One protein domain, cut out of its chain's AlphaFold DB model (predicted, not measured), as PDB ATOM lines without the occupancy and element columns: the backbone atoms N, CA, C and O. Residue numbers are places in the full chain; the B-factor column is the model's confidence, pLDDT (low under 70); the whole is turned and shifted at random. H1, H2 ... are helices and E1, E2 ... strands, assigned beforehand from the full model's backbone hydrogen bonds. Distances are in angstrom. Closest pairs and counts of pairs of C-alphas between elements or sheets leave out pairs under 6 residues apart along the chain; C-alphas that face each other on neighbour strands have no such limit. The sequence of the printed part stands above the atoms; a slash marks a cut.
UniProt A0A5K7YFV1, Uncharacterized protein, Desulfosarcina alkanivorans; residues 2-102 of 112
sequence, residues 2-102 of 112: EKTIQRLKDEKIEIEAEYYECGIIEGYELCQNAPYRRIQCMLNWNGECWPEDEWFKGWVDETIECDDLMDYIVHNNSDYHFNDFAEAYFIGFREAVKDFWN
ATOM      1  N   GLU A   2       4.747   8.296  31.771       86.00
ATOM      2  CA  GLU A   2       5.772   7.227  31.852       86.00
ATOM      3  C   GLU A   2       6.099   6.568  30.502       86.00
ATOM      4  O   GLU A   2       7.263   6.483  30.134       86.00
ATOM      5  N   LYS A   3       5.086   6.201  29.702       87.94
ATOM      6  CA  LYS A   3       5.302   5.657  28.343       87.94
ATOM      7  C   LYS A   3       6.029   6.629  27.407       87.94
ATOM      8  O   LYS A   3       6.794   6.208  26.553       87.94
ATOM      9  N   THR A   4       5.783   7.927  27.567       91.69
ATOM     10  CA  THR A   4       6.449   8.976  26.783       91.69
ATOM     11  C   THR A   4       7.907   9.120  27.207       91.69
ATOM     12  O   THR A   4       8.764   9.242  26.346       91.69
ATOM     13  N   ILE A   5       8.178   9.064  28.516       93.75
ATOM     14  CA  ILE A   5       9.537   9.100  29.067       93.75
ATOM     15  C   ILE A   5      10.333   7.881  28.601       93.75
ATOM     16  O   ILE A   5      11.474   8.045  28.192       93.75
ATOM     17  N   GLN A   6       9.743   6.682  28.627       93.81
ATOM     18  CA  GLN A   6      10.445   5.477  28.188       93.81
ATOM     19  C   GLN A   6      10.799   5.540  26.700       93.81
ATOM     20  O   GLN A   6      11.964   5.377  26.369       93.81
ATOM     21  N   ARG A   7       9.844   5.904  25.830       96.94
ATOM     22  CA  ARG A   7      10.116   6.095  24.394       96.94
ATOM     23  C   ARG A   7      11.277   7.067  24.149       96.94
ATOM     24  O   ARG A   7      12.139   6.778  23.341       96.94
ATOM     25  N   LEU A   8      11.306   8.203  24.854       93.19
ATOM     26  CA  LEU A   8      12.383   9.190  24.706       93.19
ATOM     27  C   LEU A   8      13.741   8.676  25.206       93.19
ATOM     28  O   LEU A   8      14.768   9.091  24.685       93.19
ATOM     29  N   LYS A   9      13.763   7.799  26.218       90.88
ATOM     30  CA  LYS A   9      15.000   7.143  26.664       90.88
ATOM     31  C   LYS A   9      15.508   6.149  25.628       90.88
ATOM     32  O   LYS A   9      16.707   6.112  25.394       90.88
ATOM     33  N   ASP A  10      14.605   5.375  25.037       93.56
ATOM     34  CA  ASP A  10      14.956   4.393  24.013       93.56
ATOM     35  C   ASP A  10      15.498   5.113  22.762       93.56
ATOM     36  O   ASP A  10      16.593   4.799  22.314       93.56
ATOM     37  N   GLU A  11      14.816   6.169  22.298       90.94
ATOM     38  CA  GLU A  11      15.287   7.026  21.191       90.94
ATOM     39  C   GLU A  11      16.646   7.670  21.497       90.94
ATOM     40  O   GLU A  11      17.512   7.731  20.633       90.94
ATOM     41  N   LYS A  12      16.864   8.128  22.737       87.81
ATOM     42  CA  LYS A  12      18.158   8.681  23.149       87.81
ATOM     43  C   LYS A  12      19.280   7.642  23.015       87.81
ATOM     44  O   LYS A  12      20.321   7.972  22.463       87.81
ATOM     45  N   ILE A  13      19.061   6.418  23.500       88.88
ATOM     46  CA  ILE A  13      20.049   5.328  23.426       88.88
ATOM     47  C   ILE A  13      20.368   4.981  21.968       88.88
ATOM     48  O   ILE A  13      21.529   4.761  21.638       88.88
ATOM     49  N   GLU A  14      19.352   4.931  21.104       90.62
ATOM     50  CA  GLU A  14      19.542   4.673  19.672       90.62
ATOM     51  C   GLU A  14      20.419   5.753  19.029       90.62
ATOM     52  O   GLU A  14      21.398   5.428  18.363       90.62
ATOM     53  N   ILE A  15      20.142   7.029  19.307       88.25
ATOM     54  CA  ILE A  15      20.931   8.143  18.768       88.25
ATOM     55  C   ILE A  15      22.366   8.127  19.324       88.25
ATOM     56  O   ILE A  15      23.315   8.310  18.572       88.25
ATOM     57  N   GLU A  16      22.565   7.883  20.624       87.75
ATOM     58  CA  GLU A  16      23.913   7.757  21.208       87.75
ATOM     59  C   GLU A  16      24.726   6.631  20.550       87.75
ATOM     60  O   GLU A  16      25.927   6.792  20.326       87.75
ATOM     61  N   ALA A  17      24.078   5.515  20.200       89.38
ATOM     62  CA  ALA A  17      24.723   4.427  19.473       89.38
ATOM     63  C   ALA A  17      25.144   4.846  18.053       89.38
ATOM     64  O   ALA A  17      26.241   4.490  17.630       89.38
ATOM     65  N   GLU A  18      24.334   5.646  17.350       90.94
ATOM     66  CA  GLU A  18      24.697   6.196  16.034       90.94
ATOM     67  C   GLU A  18      25.953   7.082  16.119       90.94
ATOM     68  O   GLU A  18      26.885   6.904  15.336       90.94
ATOM     69  N   TYR A  19      26.041   7.974  17.114       90.94
ATOM     70  CA  TYR A  19      27.236   8.808  17.318       90.94
ATOM     71  C   TYR A  19      28.478   7.980  17.649       90.94
ATOM     72  O   TYR A  19      29.559   8.257  17.129       90.94
ATOM     73  N   TYR A  20      28.333   6.952  18.487       94.38
ATOM     74  CA  TYR A  20      29.419   6.017  18.768       94.38
ATOM     75  C   TYR A  20      29.915   5.322  17.487       94.38
ATOM     76  O   TYR A  20      31.123   5.258  17.255       94.38
ATOM     77  N   GLU A  21      29.008   4.855  16.623       95.31
ATOM     78  CA  GLU A  21      29.365   4.239  15.339       95.31
ATOM     79  C   GLU A  21      30.058   5.228  14.386       95.31
ATOM     80  O   GLU A  21      31.060   4.867  13.763       95.31
ATOM     81  N   CYS A  22      29.597   6.482  14.316       93.25
ATOM     82  CA  CYS A  22      30.277   7.549  13.574       93.25
ATOM     83  C   CYS A  22      31.715   7.746  14.068       93.25
ATOM     84  O   CYS A  22      32.653   7.727  13.270       93.25
ATOM     85  N   GLY A  23      31.899   7.834  15.389       94.81
ATOM     86  CA  GLY A  23      33.219   7.947  16.001       94.81
ATOM     87  C   GLY A  23      34.140   6.791  15.614       94.81
ATOM     88  O   GLY A  23      35.300   7.016  15.266       94.81
ATOM     89  N   ILE A  24      33.630   5.554  15.612       97.62
ATOM     90  CA  ILE A  24      34.393   4.374  15.175       97.62
ATOM     91  C   ILE A  24      34.863   4.532  13.722       97.62
ATOM     92  O   ILE A  24      36.047   4.345  13.433       97.62
ATOM     93  N   ILE A  25      33.948   4.870  12.808       95.88
ATOM     94  CA  ILE A  25      34.244   4.999  11.374       95.88
ATOM     95  C   ILE A  25      35.330   6.053  11.151       95.88
ATOM     96  O   ILE A  25      36.367   5.761  10.551       95.88
ATOM     97  N   GLU A  26      35.138   7.251  11.693       94.38
ATOM     98  CA  GLU A  26      36.067   8.361  11.493       94.38
ATOM     99  C   GLU A  26      37.414   8.130  12.178       94.38
ATOM    100  O   GLU A  26      38.460   8.479  11.625       94.38
ATOM    101  N   GLY A  27      37.430   7.470  13.341       96.31
ATOM    102  CA  GLY A  27      38.667   7.066  14.008       96.31
ATOM    103  C   GLY A  27      39.527   6.154  13.134       96.31
ATOM    104  O   GLY A  27      40.740   6.369  13.014       96.31
ATOM    105  N   TYR A  28      38.909   5.178  12.463       97.12
ATOM    106  CA  TYR A  28      39.600   4.315  11.506       97.12
ATOM    107  C   TYR A  28      40.084   5.086  10.273       97.12
ATOM    108  O   TYR A  28      41.251   4.953   9.889       97.12
ATOM    109  N   GLU A  29      39.221   5.898   9.658       95.56
ATOM    110  CA  GLU A  29      39.568   6.692   8.473       95.56
ATOM    111  C   GLU A  29      40.727   7.654   8.749       95.56
ATOM    112  O   GLU A  29      41.671   7.765   7.954       95.56
ATOM    113  N   LEU A  30      40.710   8.308   9.911       95.19
ATOM    114  CA  LEU A  30      41.774   9.204  10.328       95.19
ATOM    115  C   LEU A  30      43.084   8.439  10.529       95.19
ATOM    116  O   LEU A  30      44.126   8.869  10.031       95.19
ATOM    117  N   CYS A  31      43.046   7.283  11.198       96.75
ATOM    118  CA  CYS A  31      44.231   6.458  11.430       96.75
ATOM    119  C   CYS A  31      44.884   5.955  10.137       96.75
ATOM    120  O   CYS A  31      46.110   5.970  10.033       96.75
ATOM    121  N   GLN A  32      44.093   5.570   9.132       95.62
ATOM    122  CA  GLN A  32      44.607   5.102   7.838       95.62
ATOM    123  C   GLN A  32      45.432   6.164   7.099       95.62
ATOM    124  O   GLN A  32      46.370   5.833   6.371       95.62
ATOM    125  N   ASN A  33      45.096   7.441   7.295       93.31
ATOM    126  CA  ASN A  33      45.728   8.567   6.608       93.31
ATOM    127  C   ASN A  33      46.735   9.325   7.491       93.31
ATOM    128  O   ASN A  33      47.499  10.167   7.004       93.31
ATOM    129  N   ALA A  34      46.755   9.051   8.797       94.44
ATOM    130  CA  ALA A  34      47.580   9.769   9.752       94.44
ATOM    131  C   ALA A  34      49.040   9.266   9.761       94.44
ATOM    132  O   ALA A  34      49.302   8.068   9.862       94.44
ATOM    133  N   PRO A  35      50.049  10.161   9.754       95.12
ATOM    134  CA  PRO A  35      51.415   9.782  10.090       95.12
ATOM    135  C   PRO A  35      51.505   9.217  11.511       95.12
ATOM    136  O   PRO A  35      50.834   9.697  12.423       95.12
ATOM    137  N   TYR A  36      52.452   8.299  11.719       94.25
ATOM    138  CA  TYR A  36      52.728   7.632  13.000       94.25
ATOM    139  C   TYR A  36      52.623   8.543  14.234       94.25
ATOM    140  O   TYR A  36      51.942   8.213  15.197       94.25
ATOM    141  N   ARG A  37      53.265   9.722  14.197       94.44
ATOM    142  CA  ARG A  37      53.270  10.665  15.330       94.44
ATOM    143  C   ARG A  37      51.867  11.106  15.752       94.44
ATOM    144  O   ARG A  37      51.626  11.280  16.933       94.44
ATOM    145  N   ARG A  38      50.952  11.267  14.794       95.19
ATOM    146  CA  ARG A  38      49.576  11.694  15.053       95.19
ATOM    147  C   ARG A  38      48.774  10.569  15.687       95.19
ATOM    148  O   ARG A  38      48.040  10.824  16.628       95.19
ATOM    149  N   ILE A  39      49.003   9.327  15.257       95.81
ATOM    150  CA  ILE A  39      48.429   8.140  15.904       95.81
ATOM    151  C   ILE A  39      48.875   8.063  17.368       95.81
ATOM    152  O   ILE A  39      48.052   7.829  18.244       95.81
ATOM    153  N   GLN A  40      50.147   8.354  17.662       95.44
ATOM    154  CA  GLN A  40      50.623   8.425  19.050       95.44
ATOM    155  C   GLN A  40      49.950   9.553  19.851       95.44
ATOM    156  O   GLN A  40      49.619   9.342  21.014       95.44
ATOM    157  N   CYS A  41      49.710  10.726  19.252       93.69
ATOM    158  CA  CYS A  41      48.952  11.795  19.912       93.69
ATOM    159  C   CYS A  41      47.522  11.344  20.251       93.69
ATOM    160  O   CYS A  41      47.086  11.526  21.384       93.69
ATOM    161  N   MET A  42      46.828  10.704  19.304       95.75
ATOM    162  CA  MET A  42      45.462  10.203  19.501       95.75
ATOM    163  C   MET A  42      45.397   9.112  20.582       95.75
ATOM    164  O   MET A  42      44.526   9.156  21.444       95.75
ATOM    165  N   LEU A  43      46.349   8.172  20.595       95.56
ATOM    166  CA  LEU A  43      46.426   7.103  21.604       95.56
ATOM    167  C   LEU A  43      46.661   7.619  23.030       95.56
ATOM    168  O   LEU A  43      46.236   6.978  23.989       95.56
ATOM    169  N   ASN A  44      47.351   8.752  23.174       94.00
ATOM    170  CA  ASN A  44      47.644   9.351  24.476       94.00
ATOM    171  C   ASN A  44      46.474  10.163  25.045       94.00
ATOM    172  O   ASN A  44      46.519  10.558  26.209       94.00
ATOM    173  N   TRP A  45      45.440  10.428  24.249       92.12
ATOM    174  CA  TRP A  45      44.297  11.211  24.684       92.12
ATOM    175  C   TRP A  45      43.236  10.338  25.356       92.12
ATOM    176  O   TRP A  45      42.715   9.387  24.771       92.12
ATOM    177  N   ASN A  46      42.891  10.675  26.600       85.25
ATOM    178  CA  ASN A  46      41.908   9.938  27.397       85.25
ATOM    179  C   ASN A  46      40.482  10.511  27.306       85.25
ATOM    180  O   ASN A  46      39.556   9.874  27.800       85.25
ATOM    181  N   GLY A  47      40.298  11.674  26.671       82.50
ATOM    182  CA  GLY A  47      39.001  12.348  26.575       82.50
ATOM    183  C   GLY A  47      38.569  13.118  27.825       82.50
ATOM    184  O   GLY A  47      37.482  13.681  27.817       82.50
ATOM    185  N   GLU A  48      39.390  13.165  28.880       80.25
ATOM    186  CA  GLU A  48      39.073  13.890  30.124       80.25
ATOM    187  C   GLU A  48      39.488  15.367  30.069       80.25
ATOM    188  O   GLU A  48      39.010  16.187  30.849       80.25
ATOM    189  N   CYS A  49      40.396  15.714  29.159       79.94
ATOM    190  CA  CYS A  49      40.847  17.077  28.918       79.94
ATOM    191  C   CYS A  49      40.932  17.355  27.418       79.94
ATOM    192  O   CYS A  49      40.941  16.435  26.600       79.94
ATOM    193  N   TRP A  50      41.017  18.630  27.041       83.19
ATOM    194  CA  TRP A  50      41.291  18.987  25.651       83.19
ATOM    195  C   TRP A  50      42.673  18.469  25.224       83.19
ATOM    196  O   TRP A  50      43.599  18.515  26.039       83.19
ATOM    197  N   PRO A  51      42.857  18.018  23.970       88.38
ATOM    198  CA  PRO A  51      44.175  17.626  23.488       88.38
ATOM    199  C   PRO A  51      45.231  18.726  23.657       88.38
ATOM    200  O   PRO A  51      44.984  19.895  23.354       88.38
ATOM    201  N   GLU A  52      46.433  18.341  24.094       87.69
ATOM    202  CA  GLU A  52      47.581  19.258  24.189       87.69
ATOM    203  C   GLU A  52      48.246  19.515  22.826       87.69
ATOM    204  O   GLU A  52      48.795  20.590  22.591       87.69
ATOM    205  N   ASP A  53      48.213  18.531  21.921       92.44
ATOM    206  CA  ASP A  53      48.787  18.639  20.577       92.44
ATOM    207  C   ASP A  53      47.930  19.562  19.699       92.44
ATOM    208  O   ASP A  53      46.742  19.311  19.523       92.44
ATOM    209  N   GLU A  54      48.523  20.613  19.119       92.00
ATOM    210  CA  GLU A  54      47.789  21.631  18.346       92.00
ATOM    211  C   GLU A  54      47.065  21.064  17.120       92.00
ATOM    212  O   GLU A  54      45.980  21.533  16.780       92.00
ATOM    213  N   TRP A  55      47.647  20.064  16.449       93.44
ATOM    214  CA  TRP A  55      46.987  19.446  15.302       93.44
ATOM    215  C   TRP A  55      45.771  18.649  15.762       93.44
ATOM    216  O   TRP A  55      44.703  18.781  15.170       93.44
ATOM    217  N   PHE A  56      45.933  17.837  16.806       93.50
ATOM    218  CA  PHE A  56      44.839  17.007  17.287       93.50
ATOM    219  C   PHE A  56      43.744  17.848  17.947       93.50
ATOM    220  O   PHE A  56      42.567  17.592  17.733       93.50
ATOM    221  N   LYS A  57      44.129  18.911  18.655       91.06
ATOM    222  CA  LYS A  57      43.220  19.944  19.141       91.06
ATOM    223  C   LYS A  57      42.410  20.555  18.001       91.06
ATOM    224  O   LYS A  57      41.196  20.578  18.098       91.06
ATOM    225  N   GLY A  58      43.068  20.999  16.929       91.25
ATOM    226  CA  GLY A  58      42.374  21.578  15.779       91.25
ATOM    227  C   GLY A  58      41.420  20.593  15.101       91.25
ATOM    228  O   GLY A  58      40.342  20.993  14.687       91.25
ATOM    229  N   TRP A  59      41.784  19.307  15.040       91.94
ATOM    230  CA  TRP A  59      40.881  18.267  14.543       91.94
ATOM    231  C   TRP A  59      39.667  18.079  15.462       91.94
ATOM    232  O   TRP A  59      38.548  18.068  14.973       91.94
ATOM    233  N   VAL A  60      39.868  18.004  16.784       89.62
ATOM    234  CA  VAL A  60      38.763  17.912  17.755       89.62
ATOM    235  C   VAL A  60      37.852  19.140  17.674       89.62
ATOM    236  O   VAL A  60      36.638  18.974  17.665       89.62
ATOM    237  N   ASP A  61      38.421  20.346  17.577       87.19
ATOM    238  CA  ASP A  61      37.668  21.594  17.400       87.19
ATOM    239  C   ASP A  61      36.800  21.522  16.122       87.19
ATOM    240  O   ASP A  61      35.604  21.802  16.171       87.19
ATOM    241  N   GLU A  62      37.371  21.085  14.993       87.00
ATOM    242  CA  GLU A  62      36.675  20.992  13.698       87.00
ATOM    243  C   GLU A  62      35.580  19.916  13.686       87.00
ATOM    244  O   GLU A  62      34.476  20.194  13.229       87.00
ATOM    245  N   THR A  63      35.844  18.724  14.230       87.25
ATOM    246  CA  THR A  63      34.840  17.658  14.410       87.25
ATOM    247  C   THR A  63      33.670  18.160  15.246       87.25
ATOM    248  O   THR A  63      32.506  17.961  14.909       87.25
ATOM    249  N   ILE A  64      33.972  18.893  16.317       82.06
ATOM    250  CA  ILE A  64      32.944  19.438  17.194       82.06
ATOM    251  C   ILE A  64      32.068  20.472  16.480       82.06
ATOM    252  O   ILE A  64      30.851  20.498  16.675       82.06
ATOM    253  N   GLU A  65      32.682  21.323  15.662       78.69
ATOM    254  CA  GLU A  65      31.993  22.353  14.885       78.69
ATOM    255  C   GLU A  65      31.214  21.794  13.686       78.69
ATOM    256  O   GLU A  65      30.150  22.320  13.367       78.69
ATOM    257  N   CYS A  66      31.732  20.764  13.013       71.94
ATOM    258  CA  CYS A  66      31.166  20.236  11.771       71.94
ATOM    259  C   CYS A  66      30.050  19.211  11.993       71.94
ATOM    260  O   CYS A  66      29.107  19.189  11.204       71.94
ATOM    261  N   ASP A  67      30.121  18.415  13.062       65.44
ATOM    262  CA  ASP A  67      29.125  17.373  13.355       65.44
ATOM    263  C   ASP A  67      27.986  17.871  14.261       65.44
ATOM    264  O   ASP A  67      27.305  17.084  14.917       65.44
ATOM    265  N   ASP A  68      27.797  19.196  14.339       61.44
ATOM    266  CA  ASP A  68      26.852  19.868  15.243       61.44
ATOM    267  C   ASP A  68      27.016  19.441  16.725       61.44
ATOM    268  O   ASP A  68      26.125  19.627  17.558       61.44
ATOM    269  N   LEU A  69      28.195  18.928  17.108       68.00
ATOM    270  CA  LEU A  69      28.519  18.560  18.492       68.00
ATOM    271  C   LEU A  69      28.714  19.791  19.398       68.00
ATOM    272  O   LEU A  69      28.813  19.671  20.620       68.00
ATOM    273  N   MET A  70      28.737  20.996  18.827       53.62
ATOM    274  CA  MET A  70      28.792  22.277  19.543       53.62
ATOM    275  C   MET A  70      27.571  22.538  20.434       53.62
ATOM    276  O   MET A  70      27.735  23.027  21.555       53.62
ATOM    277  N   ASP A  71      26.360  22.166  19.997       56.47
ATOM    278  CA  ASP A  71      25.123  22.284  20.802       56.47
ATOM    279  C   ASP A  71      25.133  21.357  22.035       56.47
ATOM    280  O   ASP A  71      24.260  21.397  22.909       56.47
ATOM    281  N   TYR A  72      26.166  20.528  22.113       57.19
ATOM    282  CA  TYR A  72      26.302  19.381  22.971       57.19
ATOM    283  C   TYR A  72      27.508  19.498  23.930       57.19
ATOM    284  O   TYR A  72      27.843  18.547  24.627       57.19
ATOM    285  N   ILE A  73      28.128  20.676  24.066       59.25
ATOM    286  CA  ILE A  73      29.181  20.929  25.068       59.25
ATOM    287  C   ILE A  73      28.618  21.711  26.256       59.25
ATOM    288  O   ILE A  73      28.139  22.839  26.119       59.25
ATOM    289  N   VAL A  74      28.737  21.152  27.466       56.28
ATOM    290  CA  VAL A  74      28.322  21.835  28.698       56.28
ATOM    291  C   VAL A  74      29.494  22.651  29.244       56.28
ATOM    292  O   VAL A  74      30.392  22.125  29.893       56.28
ATOM    293  N   HIS A  75      29.471  23.968  29.021       52.44
ATOM    294  CA  HIS A  75      30.401  24.892  29.674       52.44
ATOM    295  C   HIS A  75      29.947  25.165  31.112       52.44
ATOM    296  O   HIS A  75      29.064  25.994  31.339       52.44
ATOM    297  N   ASN A  76      30.563  24.510  32.097       49.47
ATOM    298  CA  ASN A  76      30.368  24.852  33.505       49.47
ATOM    299  C   ASN A  76      31.711  25.238  34.132       49.47
ATOM    300  O   ASN A  76      32.548  24.387  34.393       49.47
ATOM    301  N   ASN A  77      31.907  26.544  34.351       44.78
ATOM    302  CA  ASN A  77      32.958  27.147  35.182       44.78
ATOM    303  C   ASN A  77      34.287  26.364  35.239       44.78
ATOM    304  O   ASN A  77      34.607  25.768  36.263       44.78
ATOM    305  N   SER A  78      35.081  26.476  34.169       50.91
ATOM    306  CA  SER A  78      36.473  26.006  34.002       50.91
ATOM    307  C   SER A  78      36.730  24.537  33.652       50.91
ATOM    308  O   SER A  78      37.845  24.261  33.214       50.91
ATOM    309  N   ASP A  79      35.720  23.664  33.679       57.66
ATOM    310  CA  ASP A  79      35.850  22.276  33.217       57.66
ATOM    311  C   ASP A  79      35.057  22.065  31.912       57.66
ATOM    312  O   ASP A  79      33.859  22.353  31.830       57.66
ATOM    313  N   TYR A  80      35.748  21.616  30.859       63.78
ATOM    314  CA  TYR A  80      35.126  21.237  29.588       63.78
ATOM    315  C   TYR A  80      34.534  19.839  29.735       63.78
ATOM    316  O   TYR A  80      35.272  18.878  29.940       63.78
ATOM    317  N   HIS A  81      33.214  19.724  29.598       66.75
ATOM    318  CA  HIS A  81      32.536  18.434  29.562       66.75
ATOM    319  C   HIS A  81      31.785  18.278  28.241       66.75
ATOM    320  O   HIS A  81      30.917  19.090  27.900       66.75
ATOM    321  N   PHE A  82      32.122  17.215  27.512       73.81
ATOM    322  CA  PHE A  82      31.261  16.681  26.466       73.81
ATOM    323  C   PHE A  82      29.928  16.283  27.100       73.81
ATOM    324  O   PHE A  82      29.908  15.787  28.228       73.81
ATOM    325  N   ASN A  83      28.812  16.522  26.422       79.88
ATOM    326  CA  ASN A  83      27.596  15.821  26.803       79.88
ATOM    327  C   ASN A  83      27.655  14.359  26.351       79.88
ATOM    328  O   ASN A  83      28.572  13.948  25.644       79.88
ATOM    329  N   ASP A  84      26.603  13.624  26.683       82.50
ATOM    330  CA  ASP A  84      26.492  12.199  26.403       82.50
ATOM    331  C   ASP A  84      26.667  11.831  24.906       82.50
ATOM    332  O   ASP A  84      27.227  10.780  24.608       82.50
ATOM    333  N   PHE A  85      26.270  12.687  23.949       84.56
ATOM    334  CA  PHE A  85      26.415  12.414  22.507       84.56
ATOM    335  C   PHE A  85      27.848  12.619  22.009       84.56
ATOM    336  O   PHE A  85      28.411  11.740  21.356       84.56
ATOM    337  N   ALA A  86      28.460  13.757  22.347       85.38
ATOM    338  CA  ALA A  86      29.863  14.009  22.028       85.38
ATOM    339  C   ALA A  86      30.777  13.012  22.763       85.38
ATOM    340  O   ALA A  86      31.777  12.548  22.217       85.38
ATOM    341  N   GLU A  87      30.408  12.621  23.985       88.19
ATOM    342  CA  GLU A  87      31.089  11.569  24.731       88.19
ATOM    343  C   GLU A  87      30.967  10.215  24.022       88.19
ATOM    344  O   GLU A  87      31.992   9.563  23.822       88.19
ATOM    345  N   ALA A  88      29.769   9.818  23.576       90.81
ATOM    346  CA  ALA A  88      29.561   8.585  22.815       90.81
ATOM    347  C   ALA A  88      30.414   8.547  21.537       90.81
ATOM    348  O   ALA A  88      31.131   7.567  21.310       90.81
ATOM    349  N   TYR A  89      30.422   9.638  20.765       92.88
ATOM    350  CA  TYR A  89      31.274   9.783  19.584       92.88
ATOM    351  C   TYR A  89      32.758   9.603  19.933       92.88
ATOM    352  O   TYR A  89      33.440   8.745  19.368       92.88
ATOM    353  N   PHE A  90      33.280  10.354  20.910       92.44
ATOM    354  CA  PHE A  90      34.706  10.287  21.228       92.44
ATOM    355  C   PHE A  90      35.112   8.977  21.918       92.44
ATOM    356  O   PHE A  90      36.279   8.587  21.833       92.44
ATOM    357  N   ILE A  91      34.187   8.272  22.580       94.69
ATOM    358  CA  ILE A  91      34.408   6.891  23.029       94.69
ATOM    359  C   ILE A  91      34.641   5.990  21.814       94.69
ATOM    360  O   ILE A  91      35.686   5.339  21.760       94.69
ATOM    361  N   GLY A  92      33.734   6.008  20.830       96.19
ATOM    362  CA  GLY A  92      33.868   5.224  19.599       96.19
ATOM    363  C   GLY A  92      35.164   5.537  18.851       96.19
ATOM    364  O   GLY A  92      35.951   4.643  18.548       96.19
ATOM    365  N   PHE A  93      35.473   6.821  18.675       96.50
ATOM    366  CA  PHE A  93      36.727   7.273  18.068       96.50
ATOM    367  C   PHE A  93      37.967   6.693  18.757       96.50
ATOM    368  O   PHE A  93      38.852   6.133  18.105       96.50
ATOM    369  N   ARG A  94      38.047   6.789  20.090       96.38
ATOM    370  CA  ARG A  94      39.207   6.287  20.842       96.38
ATOM    371  C   ARG A  94      39.328   4.767  20.775       96.38
ATOM    372  O   ARG A  94      40.448   4.258  20.816       96.38
ATOM    373  N   GLU A  95      38.215   4.045  20.714       97.88
ATOM    374  CA  GLU A  95      38.228   2.592  20.528       97.88
ATOM    375  C   GLU A  95      38.760   2.216  19.145       97.88
ATOM    376  O   GLU A  95      39.706   1.434  19.067       97.88
ATOM    377  N   ALA A  96      38.291   2.868  18.078       97.94
ATOM    378  CA  ALA A  96      38.816   2.655  16.730       97.94
ATOM    379  C   ALA A  96      40.322   2.937  16.620       97.94
ATOM    380  O   ALA A  96      41.058   2.148  16.029       97.94
ATOM    381  N   VAL A  97      40.814   4.020  17.235       97.62
ATOM    382  CA  VAL A  97      42.255   4.334  17.265       97.62
ATOM    383  C   VAL A  97      43.055   3.219  17.952       97.62
ATOM    384  O   VAL A  97      44.131   2.839  17.476       97.62
ATOM    385  N   LYS A  98      42.550   2.684  19.071       97.75
ATOM    386  CA  LYS A  98      43.198   1.581  19.799       97.75
ATOM    387  C   LYS A  98      43.192   0.295  18.985       97.75
ATOM    388  O   LYS A  98      44.228  -0.362  18.907       97.75
ATOM    389  N   ASP A  99      42.062  -0.050  18.382       98.06
ATOM    390  CA  ASP A  99      41.925  -1.266  17.586       98.06
ATOM    391  C   ASP A  99      42.817  -1.214  16.347       98.06
ATOM    392  O   ASP A  99      43.623  -2.124  16.142       98.06
ATOM    393  N   PHE A 100      42.802  -0.098  15.613       97.81
ATOM    394  CA  PHE A 100      43.723   0.129  14.504       97.81
ATOM    395  C   PHE A 100      45.183  -0.050  14.937       97.81
ATOM    396  O   PHE A 100      45.965  -0.733  14.272       97.81
ATOM    397  N   TRP A 101      45.575   0.546  16.068       97.31
ATOM    398  CA  TRP A 101      46.939   0.417  16.573       97.31
ATOM    399  C   TRP A 101      47.298  -1.034  16.917       97.31
ATOM    400  O   TRP A 101      48.385  -1.491  16.560       97.31
ATOM    401  N   ASN A 102      46.384  -1.773  17.549       97.06
ATOM    402  CA  ASN A 102      46.568  -3.188  17.879       97.06
ATOM    403  C   ASN A 102      46.762  -4.064  16.629       97.06
ATOM    404  O   ASN A 102      47.491  -5.056  16.692       97.06
TER     405      ASN A 102
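This is residues 2 to 102 of the 112 residues of an uncharacterized protein of Desulfosarcina alkanivorans (UniProt A0A5K7YFV1). A long helix, H1, crosses H5, and its first residues, 2 to 11, stick out as a free arm at one end of the body. From the other end of H1 the short helix H2 folds back to the later part of H5, H3 runs on from there at a distance from H1, and H4 and the small hairpin E1 and E2 lie near the beginning of H5. The printed part has 101 residues, with five named helices and two named strands in the order H1, H2, H3, H4, E1, E2, H5; the sheet, E1 - E2, is antiparallel and the class is mostly helix. The whole is compact, with a radius of gyration of the C-alphas of 14.7 A, and its outline is elongated, with spans of 50 by 33 by 21 A.

Start with H1, residues 2 to 33, which touches H5, residues 84 to 102; their closest C-alphas are those of Gly 23 and Phe 93, 4.1 A apart. They run the same way at a steep tilt of 35.3 degrees, only just past shallow. H2, residues 36 to 43, touches H5 through residues 94 to 101 of H5 alone, at a steep tilt of 45 degrees, opposite ways; the closest C-alphas are those of Leu 43 and Val 97, 6.6 A apart. H3, residues 54 to 66, only just touches H2, with 3 pairs of C-alphas within 8 A, through Phe 56 alone; its C-alpha is 7.1 A from that of Cys 41. H1 and H3 are apart. H4, residues 69 to 72, touches residues 84 to 86 of H5, the closest C-alphas being those of Leu 69 and Ala 86, 5.9 A apart. H5 is the hub, touching three helices. In the hairpin of E1, residues 73 to 76, and E2, residues 79 to 82, look for N 74 and O 81, 3.0 A apart and within hydrogen-bond range. Every O i to N i+4 pair is within that range in H2, H3 and H5, and 27 of 28 are in H1; H4 is too short for such a pair.

Find C-alpha 2 at (5.772, 7.227, 31.852); from there H1 runs 47.3 A to C-alpha 33 at (45.728, 8.567, 6.608). H3 covers 17.9 A, and H5 runs 26.7 A to C-alpha 102 at (46.568, -3.188, 17.879).

The C-alphas farthest apart are those of Glu 2 and Pro 35, at 50.6 A. The printed part has no cut and no long link. Residues 67 to 81 have pLDDT under 70 in this model.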